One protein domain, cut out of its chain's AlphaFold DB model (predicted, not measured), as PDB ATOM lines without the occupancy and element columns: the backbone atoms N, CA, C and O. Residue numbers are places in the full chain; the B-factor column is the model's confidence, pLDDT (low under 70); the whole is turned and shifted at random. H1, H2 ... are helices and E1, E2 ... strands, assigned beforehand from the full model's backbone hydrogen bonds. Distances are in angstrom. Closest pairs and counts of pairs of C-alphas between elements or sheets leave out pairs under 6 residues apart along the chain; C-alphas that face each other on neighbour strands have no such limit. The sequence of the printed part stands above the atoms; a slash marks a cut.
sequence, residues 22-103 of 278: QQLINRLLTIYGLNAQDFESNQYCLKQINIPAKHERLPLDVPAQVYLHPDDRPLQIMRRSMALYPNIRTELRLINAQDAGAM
ATOM      1  N   GLN A  22     -65.822   9.714  19.951       93.00
ATOM      2  CA  GLN A  22     -65.597  10.030  21.364       93.00
ATOM      3  C   GLN A  22     -64.154  10.460  21.652       93.00
ATOM      4  O   GLN A  22     -63.920  11.437  22.361       93.00
ATOM      5  N   GLN A  23     -63.168   9.751  21.094       94.19
ATOM      6  CA  GLN A  23     -61.757  10.113  21.257       94.19
ATOM      7  C   GLN A  23     -61.481  11.503  20.676       94.19
ATOM      8  O   GLN A  23     -60.815  12.322  21.316       94.19
ATOM      9  N   LEU A  24     -62.045  11.788  19.501       93.62
ATOM     10  CA  LEU A  24     -61.916  13.081  18.841       93.62
ATOM     11  C   LEU A  24     -62.595  14.204  19.642       93.62
ATOM     12  O   LEU A  24     -62.008  15.275  19.793       93.62
ATOM     13  N   ILE A  25     -63.786  13.953  20.198       92.19
ATOM     14  CA  ILE A  25     -64.513  14.873  21.087       92.19
ATOM     15  C   ILE A  25     -63.661  15.211  22.307       92.19
ATOM     16  O   ILE A  25     -63.365  16.382  22.536       92.19
ATOM     17  N   ASN A  26     -63.189  14.201  23.043       91.56
ATOM     18  CA  ASN A  26     -62.376  14.396  24.247       91.56
ATOM     19  C   ASN A  26     -61.126  15.238  23.950       91.56
ATOM     20  O   ASN A  26     -60.736  16.116  24.726       91.56
ATOM     21  N   ARG A  27     -60.508  15.006  22.790       90.81
ATOM     22  CA  ARG A  27     -59.331  15.748  22.345       90.81
ATOM     23  C   ARG A  27     -59.654  17.191  21.973       90.81
ATOM     24  O   ARG A  27     -58.879  18.083  22.304       90.81
ATOM     25  N   LEU A  28     -60.779  17.431  21.300       90.88
ATOM     26  CA  LEU A  28     -61.259  18.778  20.993       90.88
ATOM     27  C   LEU A  28     -61.568  19.558  22.273       90.88
ATOM     28  O   LEU A  28     -61.094  20.682  22.405       90.88
ATOM     29  N   LEU A  29     -62.269  18.951  23.233       89.19
ATOM     30  CA  LEU A  29     -62.545  19.564  24.535       89.19
ATOM     31  C   LEU A  29     -61.245  19.948  25.250       89.19
ATOM     32  O   LEU A  29     -61.078  21.100  25.644       89.19
ATOM     33  N   THR A  30     -60.268  19.037  25.271       88.50
ATOM     34  CA  THR A  30     -58.931  19.310  25.825       88.50
ATOM     35  C   THR A  30     -58.257  20.508  25.143       88.50
ATOM     36  O   THR A  30     -57.671  21.355  25.812       88.50
ATOM     37  N   ILE A  31     -58.348  20.619  23.810       88.12
ATOM     38  CA  ILE A  31     -57.768  21.740  23.045       88.12
ATOM     39  C   ILE A  31     -58.448  23.072  23.380       88.12
ATOM     40  O   ILE A  31     -57.784  24.108  23.382       88.12
ATOM     41  N   TYR A  32     -59.752  23.052  23.651       86.06
ATOM     42  CA  TYR A  32     -60.507  24.233  24.065       86.06
ATOM     43  C   TYR A  32     -60.333  24.578  25.552       86.06
ATOM     44  O   TYR A  32     -60.897  25.569  26.003       86.06
ATOM     45  N   GLY A  33     -59.535  23.812  26.304       86.31
ATOM     46  CA  GLY A  33     -59.367  24.011  27.746       86.31
ATOM     47  C   GLY A  33     -60.599  23.604  28.557       86.31
ATOM     48  O   GLY A  33     -60.745  24.026  29.700       86.31
ATOM     49  N   LEU A  34     -61.486  22.801  27.966       82.81
ATOM     50  CA  LEU A  34     -62.644  22.216  28.627       82.81
ATOM     51  C   LEU A  34     -62.216  20.863  29.211       82.81
ATOM     52  O   LEU A  34     -61.828  19.949  28.480       82.81
ATOM     53  N   ASN A  35     -62.241  20.746  30.539       72.00
ATOM     54  CA  ASN A  35     -61.837  19.530  31.240       72.00
ATOM     55  C   ASN A  35     -62.809  18.385  30.945       72.00
ATOM     56  O   ASN A  35     -63.944  18.401  31.403       72.00
ATOM     57  N   ALA A  36     -62.341  17.335  30.271       65.75
ATOM     58  CA  ALA A  36     -63.152  16.151  29.970       65.75
ATOM     59  C   ALA A  36     -63.677  15.395  31.215       65.75
ATOM     60  O   ALA A  36     -64.535  14.535  31.066       65.75
ATOM     61  N   GLN A  37     -63.160  15.681  32.418       63.50
ATOM     62  CA  GLN A  37     -63.647  15.109  33.685       63.50
ATOM     63  C   GLN A  37     -64.853  15.853  34.274       63.50
ATOM     64  O   GLN A  37     -65.613  15.242  35.018       63.50
ATOM     65  N   ASP A  38     -65.027  17.135  33.943       61.91
ATOM     66  CA  ASP A  38     -66.097  17.968  34.508       61.91
ATOM     67  C   ASP A  38     -67.393  17.874  33.684       61.91
ATOM     68  O   ASP A  38     -68.471  18.224  34.163       61.91
ATOM     69  N   PHE A  39     -67.298  17.382  32.447       64.31
ATOM     70  CA  PHE A  39     -68.440  17.175  31.566       64.31
ATOM     71  C   PHE A  39     -68.807  15.696  31.541       64.31
ATOM     72  O   PHE A  39     -67.956  14.840  31.296       64.31
ATOM     73  N   GLU A  40     -70.086  15.385  31.755       64.81
ATOM     74  CA  GLU A  40     -70.576  14.031  31.512       64.81
ATOM     75  C   GLU A  40     -70.274  13.659  30.055       64.81
ATOM     76  O   GLU A  40     -70.534  14.448  29.143       64.81
ATOM     77  N   SER A  41     -69.733  12.457  29.834       61.72
ATOM     78  CA  SER A  41     -69.207  11.963  28.548       61.72
ATOM     79  C   SER A  41     -70.161  12.089  27.347       61.72
ATOM     80  O   SER A  41     -69.723  11.924  26.212       61.72
ATOM     81  N   ASN A  42     -71.435  12.405  27.598       69.69
ATOM     82  CA  ASN A  42     -72.532  12.472  26.638       69.69
ATOM     83  C   ASN A  42     -73.050  13.898  26.375       69.69
ATOM     84  O   ASN A  42     -74.041  14.055  25.671       69.69
ATOM     85  N   GLN A  43     -72.425  14.944  26.926       84.75
ATOM     86  CA  GLN A  43     -72.875  16.328  26.709       84.75
ATOM     87  C   GLN A  43     -72.435  16.918  25.374       84.75
ATOM     88  O   GLN A  43     -72.922  17.974  24.990       84.75
ATOM     89  N   TYR A  44     -71.533  16.263  24.650       89.38
ATOM     90  CA  TYR A  44     -71.076  16.729  23.348       89.38
ATOM     91  C   TYR A  44     -71.150  15.609  22.327       89.38
ATOM     92  O   TYR A  44     -70.849  14.456  22.628       89.38
ATOM     93  N   CYS A  45     -71.502  15.961  21.097       91.94
ATOM     94  CA  CYS A  45     -71.477  15.042  19.973       91.94
ATOM     95  C   CYS A  45     -70.857  15.705  18.740       91.94
ATOM     96  O   CYS A  45     -70.688  16.928  18.664       91.94
ATOM     97  N   LEU A  46     -70.457  14.876  17.776       92.69
ATOM     98  CA  LEU A  46     -69.977  15.357  16.488       92.69
ATOM     99  C   LEU A  46     -71.119  15.363  15.487       92.69
ATOM    100  O   LEU A  46     -71.836  14.381  15.324       92.69
ATOM    101  N   LYS A  47     -71.227  16.473  14.771       93.38
ATOM    102  CA  LYS A  47     -72.179  16.679  13.695       93.38
ATOM    103  C   LYS A  47     -71.440  16.821  12.378       93.38
ATOM    104  O   LYS A  47     -70.656  17.750  12.196       93.38
ATOM    105  N   GLN A  48     -71.710  15.915  11.453       93.56
ATOM    106  CA  GLN A  48     -71.330  16.046  10.060       93.56
ATOM    107  C   GLN A  48     -72.283  17.007   9.353       93.56
ATOM    108  O   GLN A  48     -73.499  16.914   9.508       93.56
ATOM    109  N   ILE A  49     -71.729  17.908   8.548       93.00
ATOM    110  CA  ILE A  49     -72.473  18.826   7.689       93.00
ATOM    111  C   ILE A  49     -71.974  18.639   6.262       93.00
ATOM    112  O   ILE A  49     -70.780  18.773   5.993       93.00
ATOM    113  N   ASN A  50     -72.896  18.336   5.355       93.62
ATOM    114  CA  ASN A  50     -72.634  18.185   3.932       93.62
ATOM    115  C   ASN A  50     -73.053  19.470   3.215       93.62
ATOM    116  O   ASN A  50     -74.206  19.891   3.277       93.62
ATOM    117  N   ILE A  51     -72.097  20.114   2.555       92.81
ATOM    118  CA  ILE A  51     -72.255  21.409   1.899       92.81
ATOM    119  C   ILE A  51     -72.097  21.184   0.391       92.81
ATOM    120  O   ILE A  51     -71.007  20.797  -0.045       92.81
ATOM    121  N   PRO A  52     -73.148  21.399  -0.420       92.31
ATOM    122  CA  PRO A  52     -73.049  21.253  -1.867       92.31
ATOM    123  C   PRO A  52     -72.155  22.348  -2.469       92.31
ATOM    124  O   PRO A  52     -71.911  23.391  -1.851       92.31
ATOM    125  N   ALA A  53     -71.675  22.133  -3.695       89.56
ATOM    126  CA  ALA A  53     -71.002  23.182  -4.451       89.56
ATOM    127  C   ALA A  53     -71.944  24.382  -4.694       89.56
ATOM    128  O   ALA A  53     -73.171  24.279  -4.603       89.56
ATOM    129  N   LYS A  54     -71.374  25.564  -4.967       86.94
ATOM    130  CA  LYS A  54     -72.156  26.804  -5.118       86.94
ATOM    131  C   LYS A  54     -73.264  26.623  -6.165       86.94
ATOM    132  O   LYS A  54     -72.970  26.271  -7.299       86.94
ATOM    133  N   HIS A  55     -74.499  26.958  -5.780       85.56
ATOM    134  CA  HIS A  55     -75.726  26.862  -6.589       85.56
ATOM    135  C   HIS A  55     -76.247  25.445  -6.866       85.56
ATOM    136  O   HIS A  55     -77.263  25.303  -7.545       85.56
ATOM    137  N   GLU A  56     -75.620  24.411  -6.308       91.19
ATOM    138  CA  GLU A  56     -76.109  23.040  -6.409       91.19
ATOM    139  C   GLU A  56     -76.952  22.668  -5.185       91.19
ATOM    140  O   GLU A  56     -76.781  23.199  -4.084       91.19
ATOM    141  N   ARG A  57     -77.899  21.750  -5.385       92.19
ATOM    142  CA  ARG A  57     -78.619  21.100  -4.287       92.19
ATOM    143  C   ARG A  57     -77.872  19.832  -3.895       92.19
ATOM    144  O   ARG A  57     -77.217  19.219  -4.734       92.19
ATOM    145  N   LEU A  58     -77.992  19.433  -2.631       90.38
ATOM    146  CA  LEU A  58     -77.529  18.109  -2.225       90.38
ATOM    147  C   LEU A  58     -78.324  17.035  -2.987       90.38
ATOM    148  O   LEU A  58     -79.530  17.218  -3.192       90.38
ATOM    149  N   PRO A  59     -77.673  15.938  -3.405       90.31
ATOM    150  CA  PRO A  59     -78.367  14.748  -3.878       90.31
ATOM    151  C   PRO A  59     -79.433  14.288  -2.874       90.31
ATOM    152  O   PRO A  59     -79.264  14.451  -1.666       90.31
ATOM    153  N   LEU A  60     -80.538  13.728  -3.374       88.88
ATOM    154  CA  LEU A  60     -81.691  13.321  -2.552       88.88
ATOM    155  C   LEU A  60     -81.340  12.250  -1.507       88.88
ATOM    156  O   LEU A  60     -82.007  12.142  -0.484       88.88
ATOM    157  N   ASP A  61     -80.299  11.472  -1.771       88.56
ATOM    158  CA  ASP A  61     -79.752  10.411  -0.930       88.56
ATOM    159  C   ASP A  61     -78.690  10.903   0.069       88.56
ATOM    160  O   ASP A  61     -78.241  10.132   0.918       88.56
ATOM    161  N   VAL A  62     -78.288  12.178  -0.001       89.06
ATOM    162  CA  VAL A  62     -77.280  12.757   0.890       89.06
ATOM    163  C   VAL A  62     -77.944  13.662   1.926       89.06
ATOM    164  O   VAL A  62     -78.376  14.770   1.594       89.06
ATOM    165  N   PRO A  63     -77.974  13.260   3.209       90.75
ATOM    166  CA  PRO A  63     -78.499  14.119   4.259       90.75
ATOM    167  C   PRO A  63     -77.630  15.370   4.410       90.75
ATOM    168  O   PRO A  63     -76.399  15.308   4.364       90.75
ATOM    169  N   ALA A  64     -78.263  16.521   4.642       90.00
ATOM    170  CA  ALA A  64     -77.543  17.776   4.863       90.00
ATOM    171  C   ALA A  64     -76.705  17.751   6.146       90.00
ATOM    172  O   ALA A  64     -75.640  18.368   6.209       90.00
ATOM    173  N   GLN A  65     -77.190  17.058   7.178       92.19
ATOM    174  CA  GLN A  65     -76.561  16.995   8.491       92.19
ATOM    175  C   GLN A  65     -76.764  15.606   9.100       92.19
ATOM    176  O   GLN A  65     -77.844  15.039   8.966       92.19
ATOM    177  N   VAL A  66     -75.738  15.073   9.766       91.06
ATOM    178  CA  VAL A  66     -75.769  13.753  10.418       91.06
ATOM    179  C   VAL A  66     -75.051  13.846  11.759       91.06
ATOM    180  O   VAL A  66     -73.966  14.417  11.834       91.06
ATOM    181  N   TYR A  67     -75.636  13.291  12.814       91.81
ATOM    182  CA  TYR A  67     -74.984  13.168  14.118       91.81
ATOM    183  C   TYR A  67     -74.226  11.842  14.166       91.81
ATOM    184  O   TYR A  67     -74.776  10.806  13.799       91.81
ATOM    185  N   LEU A  68     -72.959  11.874  14.571       92.38
ATOM    186  CA  LEU A  68     -72.129  10.676  14.662       92.38
ATOM    187  C   LEU A  68     -72.291  10.006  16.026       92.38
ATOM    188  O   LEU A  68     -72.316  10.680  17.059       92.38
ATOM    189  N   HIS A  69     -72.320   8.675  16.020       91.38
ATOM    190  CA  HIS A  69     -72.276   7.867  17.233       91.38
ATOM    191  C   HIS A  69     -70.887   7.971  17.897       91.38
ATOM    192  O   HIS A  69     -69.889   8.077  17.180       91.38
ATOM    193  N   PRO A  70     -70.761   7.888  19.237       91.00
ATOM    194  CA  PRO A  70     -69.468   7.918  19.937       91.00
ATOM    195  C   PRO A  70     -68.408   6.936  19.403       91.00
ATOM    196  O   PRO A  70     -67.212   7.241  19.404       91.00
ATOM    197  N   ASP A  71     -68.852   5.784  18.904       93.75
ATOM    198  CA  ASP A  71     -67.991   4.721  18.363       93.75
ATOM    199  C   ASP A  71     -67.680   4.854  16.866       93.75
ATOM    200  O   ASP A  71     -66.837   4.116  16.341       93.75
ATOM    201  N   ASP A  72     -68.324   5.796  16.174       94.88
ATOM    202  CA  ASP A  72     -68.083   6.031  14.754       94.88
ATOM    203  C   ASP A  72     -66.641   6.471  14.506       94.88
ATOM    204  O   ASP A  72     -65.969   7.002  15.387       94.88
ATOM    205  N   ARG A  73     -66.157   6.274  13.275       96.00
ATOM    206  CA  ARG A  73     -64.821   6.700  12.827       96.00
ATOM    207  C   ARG A  73     -64.962   7.915  11.902       96.00
ATOM    208  O   ARG A  73     -65.101   7.728  10.687       96.00
ATOM    209  N   PRO A  74     -64.924   9.162  12.417       94.31
ATOM    210  CA  PRO A  74     -65.333  10.342  11.655       94.31
ATOM    211  C   PRO A  74     -64.508  10.533  10.383       94.31
ATOM    212  O   PRO A  74     -65.048  10.815   9.317       94.31
ATOM    213  N   LEU A  75     -63.193  10.301  10.459       93.00
ATOM    214  CA  LEU A  75     -62.309  10.450   9.307       93.00
ATOM    215  C   LEU A  75     -62.587   9.407   8.213       93.00
ATOM    216  O   LEU A  75     -62.485   9.716   7.026       93.00
ATOM    217  N   GLN A  76     -62.941   8.177   8.593       94.19
ATOM    218  CA  GLN A  76     -63.305   7.129   7.640       94.19
ATOM    219  C   GLN A  76     -64.626   7.464   6.937       94.19
ATOM    220  O   GLN A  76     -64.716   7.337   5.716       94.19
ATOM    221  N   ILE A  77     -65.614   7.948   7.695       91.88
ATOM    222  CA  ILE A  77     -66.911   8.393   7.173       91.88
ATOM    223  C   ILE A  77     -66.723   9.554   6.194       91.88
ATOM    224  O   ILE A  77     -67.206   9.481   5.063       91.88
ATOM    225  N   MET A  78     -65.945  10.576   6.571       91.81
ATOM    226  CA  MET A  78     -65.627  11.703   5.691       91.81
ATOM    227  C   MET A  78     -64.955  11.244   4.394       91.81
ATOM    228  O   MET A  78     -65.394  11.621   3.312       91.81
ATOM    229  N   ARG A  79     -63.920  10.394   4.476       91.38
ATOM    230  CA  ARG A  79     -63.222   9.876   3.285       91.38
ATOM    231  C   ARG A  79     -64.166   9.126   2.351       91.38
ATOM    232  O   ARG A  79     -64.090   9.307   1.140       91.38
ATOM    233  N   ARG A  80     -65.056   8.303   2.908       89.94
ATOM    234  CA  ARG A  80     -66.060   7.570   2.132       89.94
ATOM    235  C   ARG A  80     -67.052   8.523   1.467       89.94
ATOM    236  O   ARG A  80     -67.325   8.366   0.285       89.94
ATOM    237  N   SER A  81     -67.553   9.513   2.203       89.06
ATOM    238  CA  SER A  81     -68.477  10.523   1.676       89.06
ATOM    239  C   SER A  81     -67.849  11.311   0.525       89.06
ATOM    240  O   SER A  81     -68.461  11.420  -0.530       89.06
ATOM    241  N   MET A  82     -66.596  11.749   0.672       88.75
ATOM    242  CA  MET A  82     -65.856  12.452  -0.383       88.75
ATOM    243  C   MET A  82     -65.579  11.578  -1.615       88.75
ATOM    244  O   MET A  82     -65.511  12.095  -2.724       88.75
ATOM    245  N   ALA A  83     -65.403  10.266  -1.435       90.31
ATOM    246  CA  ALA A  83     -65.220   9.338  -2.549       90.31
ATOM    247  C   ALA A  83     -66.523   9.108  -3.333       90.31
ATOM    248  O   ALA A  83     -66.484   8.986  -4.553       90.31
ATOM    249  N   LEU A  84     -67.665   9.058  -2.638       91.12
ATOM    250  CA  LEU A  84     -68.984   8.891  -3.256       91.12
ATOM    251  C   LEU A  84     -69.495  10.190  -3.890       91.12
ATOM    252  O   LEU A  84     -70.087  10.163  -4.965       91.12
ATOM    253  N   TYR A  85     -69.237  11.327  -3.244       93.00
ATOM    254  CA  TYR A  85     -69.754  12.633  -3.637       93.00
ATOM    255  C   TYR A  85     -68.620  13.669  -3.714       93.00
ATOM    256  O   TYR A  85     -68.498  14.528  -2.840       93.00
ATOM    257  N   PRO A  86     -67.784  13.632  -4.767       90.00
ATOM    258  CA  PRO A  86     -66.579  14.464  -4.859       90.00
ATOM    259  C   PRO A  86     -66.855  15.976  -4.901       90.00
ATOM    260  O   PRO A  86     -65.977  16.767  -4.561       90.00
ATOM    261  N   ASN A  87     -68.069  16.384  -5.281       93.12
ATOM    262  CA  ASN A  87     -68.483  17.792  -5.340       93.12
ATOM    263  C   ASN A  87     -69.121  18.297  -4.033       93.12
ATOM    264  O   ASN A  87     -69.462  19.475  -3.932       93.12
ATOM    265  N   ILE A  88     -69.292  17.426  -3.033       92.06
ATOM    266  CA  ILE A  88     -69.869  17.784  -1.737       92.06
ATOM    267  C   ILE A  88     -68.736  17.961  -0.732       92.06
ATOM    268  O   ILE A  88     -67.924  17.068  -0.497       92.06
ATOM    269  N   ARG A  89     -68.690  19.135  -0.105       93.44
ATOM    270  CA  ARG A  89     -67.761  19.418   0.984       93.44
ATOM    271  C   ARG A  89     -68.359  18.921   2.293       93.44
ATOM    272  O   ARG A  89     -69.438  19.352   2.682       93.44
ATOM    273  N   THR A  90     -67.623  18.083   3.005       92.44
ATOM    274  CA  THR A  90     -68.025  17.588   4.325       92.44
ATOM    275  C   THR A  90     -67.254  18.305   5.429       92.44
ATOM    276  O   THR A  90     -66.031  18.425   5.365       92.44
ATOM    277  N   GLU A  91     -67.959  18.756   6.462       93.56
ATOM    278  CA  GLU A  91     -67.387  19.358   7.669       93.56
ATOM    279  C   GLU A  91     -67.846  18.615   8.922       93.56
ATOM    280  O   GLU A  91     -68.944  18.066   8.950       93.56
ATOM    281  N   LEU A  92     -67.020  18.630   9.969       93.62
ATOM    282  CA  LEU A  92     -67.382  18.141  11.298       93.62
ATOM    283  C   LEU A  92     -67.467  19.324  12.258       93.62
ATOM    284  O   LEU A  92     -66.553  20.149  12.309       93.62
ATOM    285  N   ARG A  93     -68.544  19.386  13.035       92.94
ATOM    286  CA  ARG A  93     -68.742  20.371  14.098       92.94
ATOM    287  C   ARG A  93     -68.937  19.670  15.429       92.94
ATOM    288  O   ARG A  93     -69.670  18.690  15.510       92.94
ATOM    289  N   LEU A  94     -68.276  20.188  16.456       92.00
ATOM    290  CA  LEU A  94     -68.547  19.822  17.837       92.00
ATOM    291  C   LEU A  94     -69.744  20.640  18.313       92.00
ATOM    292  O   LEU A  94     -69.759  21.856  18.132       92.00
ATOM    293  N   ILE A  95     -70.729  19.976  18.892       89.94
ATOM    294  CA  ILE A  95     -71.965  20.597  19.366       89.94
ATOM    295  C   ILE A  95     -72.343  20.025  20.728       89.94
ATOM    296  O   ILE A  95     -71.947  18.906  21.061       89.94
ATOM    297  N   ASN A  96     -73.107  20.790  21.503       88.75
ATOM    298  CA  ASN A  96     -73.681  20.302  22.747       88.75
ATOM    299  C   ASN A  96     -74.849  19.348  22.425       88.75
ATOM    300  O   ASN A  96     -75.709  19.654  21.602       88.75
ATOM    301  N   ALA A  97     -74.874  18.176  23.051       82.06
ATOM    302  CA  ALA A  97     -75.917  17.173  22.874       82.06
ATOM    303  C   ALA A  97     -77.289  17.665  23.370       82.06
ATOM    304  O   ALA A  97     -78.314  17.237  22.848       82.06
ATOM    305  N   GLN A  98     -77.324  18.605  24.319       80.12
ATOM    306  CA  GLN A  98     -78.567  19.255  24.745       80.12
ATOM    307  C   GLN A  98     -79.171  20.104  23.617       80.12
ATOM    308  O   GLN A  98     -80.384  20.076  23.411       80.12
ATOM    309  N   ASP A  99     -78.328  20.765  22.817       74.94
ATOM    310  CA  ASP A  99     -78.773  21.493  21.621       74.94
ATOM    311  C   ASP A  99     -79.233  20.531  20.516       74.94
ATOM    312  O   ASP A  99     -80.083  20.878  19.695       74.94
ATOM    313  N   ALA A 100     -78.694  19.304  20.494       67.50
ATOM    314  CA  ALA A 100     -79.129  18.259  19.571       67.50
ATOM    315  C   ALA A 100     -80.524  17.717  19.928       67.50
ATOM    316  O   ALA A 100     -81.336  17.513  19.029       67.50
ATOM    317  N   GLY A 101     -80.826  17.546  21.222       60.62
ATOM    318  CA  GLY A 101     -82.125  17.063  21.713       60.62
ATOM    319  C   GLY A 101     -83.299  18.014  21.448       60.62
ATOM    320  O   GLY A 101     -84.443  17.580  21.367       60.62
ATOM    321  N   ALA A 102     -83.036  19.304  21.209       55.66
ATOM    322  CA  ALA A 102     -84.059  20.234  20.727       55.66
ATOM    323  C   ALA A 102     -84.542  19.916  19.290       55.66
ATOM    324  O   ALA A 102     -85.553  20.459  18.844       55.66
ATOM    325  N   MET A 103     -83.840  19.035  18.566       52.16
ATOM    326  CA  MET A 103     -84.177  18.569  17.221       52.16
ATOM    327  C   MET A 103     -84.444  17.053  17.187       52.16
ATOM    328  O   MET A 103     -83.798  16.333  16.438       52.16
TER     329      MET A 103
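AT A GLANCE: This is residues 22 to 103 of the 278 residues of an uncharacterized protein of Dibothriocephalus latus (UniProt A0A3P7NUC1). A narrow, twisted wall of three antiparallel strands has two helices over one face, H1 lying crosswise near one end of the wall and H2 running lengthwise over its other part. The long loops 32 to 43 and 52 to 64 reach out at opposite ends and make the longest axis, while the short helix H3 follows directly on E3 and leads to the last printed residue. The printed part has 82 residues with three named helices and three named strands, in the order H1, E1, E2, H2, E3, H3; the sheet's order is E2, E1, E3, and the class is mixed, helices and strands. The whole is only just loose, close to compact, with a radius of gyration of the C-alphas of 14.2 A, and its outline is elongated, spanning 42 by 26 by 21 A.

IN THESE COORDINATES: H1 takes residues 22 to 31, from C-alpha 22 at (-65.597, 10.030, 21.364), and is 14.2 A long from first to last C-alpha. E1, residues 44 to 51, is 22.0 A long, from C-alpha 44 at (-71.076, 16.729, 23.348) to C-alpha 51 at (-72.255, 21.409, 1.899). E2 is the short strand of residues 65 to 68, 9.9 A long. H2, residues 74 to 84, is the longest helix by residues, 15.4 A from first to last C-alpha. E3, residues 89 to 96, is 22.6 A long. H3, residues 97 to 101, is 6.3 A long and ends with C-alpha 101 at (-82.125, 17.063, 21.713).

HOW THE PARTS SIT: E1 is the inner strand of the sheet, and E2 and E3 are its edge strands. E1 and E3 are antiparallel, at 154 degrees between their directions; N 47 and O 93 are within hydrogen-bond range at 2.8 A, as are N 91 and O 49 at 2.9 A. E1 and E2 form a hairpin, antiparallel at 145 degrees, with N 48 and O 66 within hydrogen-bond range at 2.7 A. The sheet is only just strongly twisted, with C-alphas up to 4.0 A off its best plane. H1 and H2 are on the same face of the sheet, a two-layer arrangement with helices on one face. H1 has a height over the sheet of 9.7 A and runs across the strands, at 87 degrees to E1 on the local plane. It lies over E1 and, only just, over E3, on which 3 of its C-alphas fall; its closest C-alphas to E1 are those of Ile 25 and Cys 45, 7.1 A apart. H2 has a height of 9.1 A, lies over E1 and E3 and runs along the strands, at 15 degrees to E1 on the local plane. The closest C-alphas of H2 and E3 are those of Met 78 and Thr 90, 6.5 A apart. E2, H2 and E3 make a split strand-helix-strand unit, two strands running the same way with E1 between them in the sheet, and its crossover is right-handed. H1 and H2 are only just apart, at 8.4 A. H3 only grazes the sheet, with its residues 97 to 100, and is apart from H1 and H2. In H1, H2 and H3, every O i to N i+4 pair is within hydrogen-bond range.

THE WHOLE: The two C-alphas farthest apart, those of Gln 37 and His 55, are 43.7 A from each other. The printed part runs from residue 22 to 103 with no cut. The links from H1 to E1, 12 residues, and from E1 to E2, 13 residues, are long; those from E2 to H2, H2 to E3 and E3 to H3 are tight. The mean pLDDT of the printed part of this predicted model is 86.6, with residues 36 to 42 and 100 to 103 under 70.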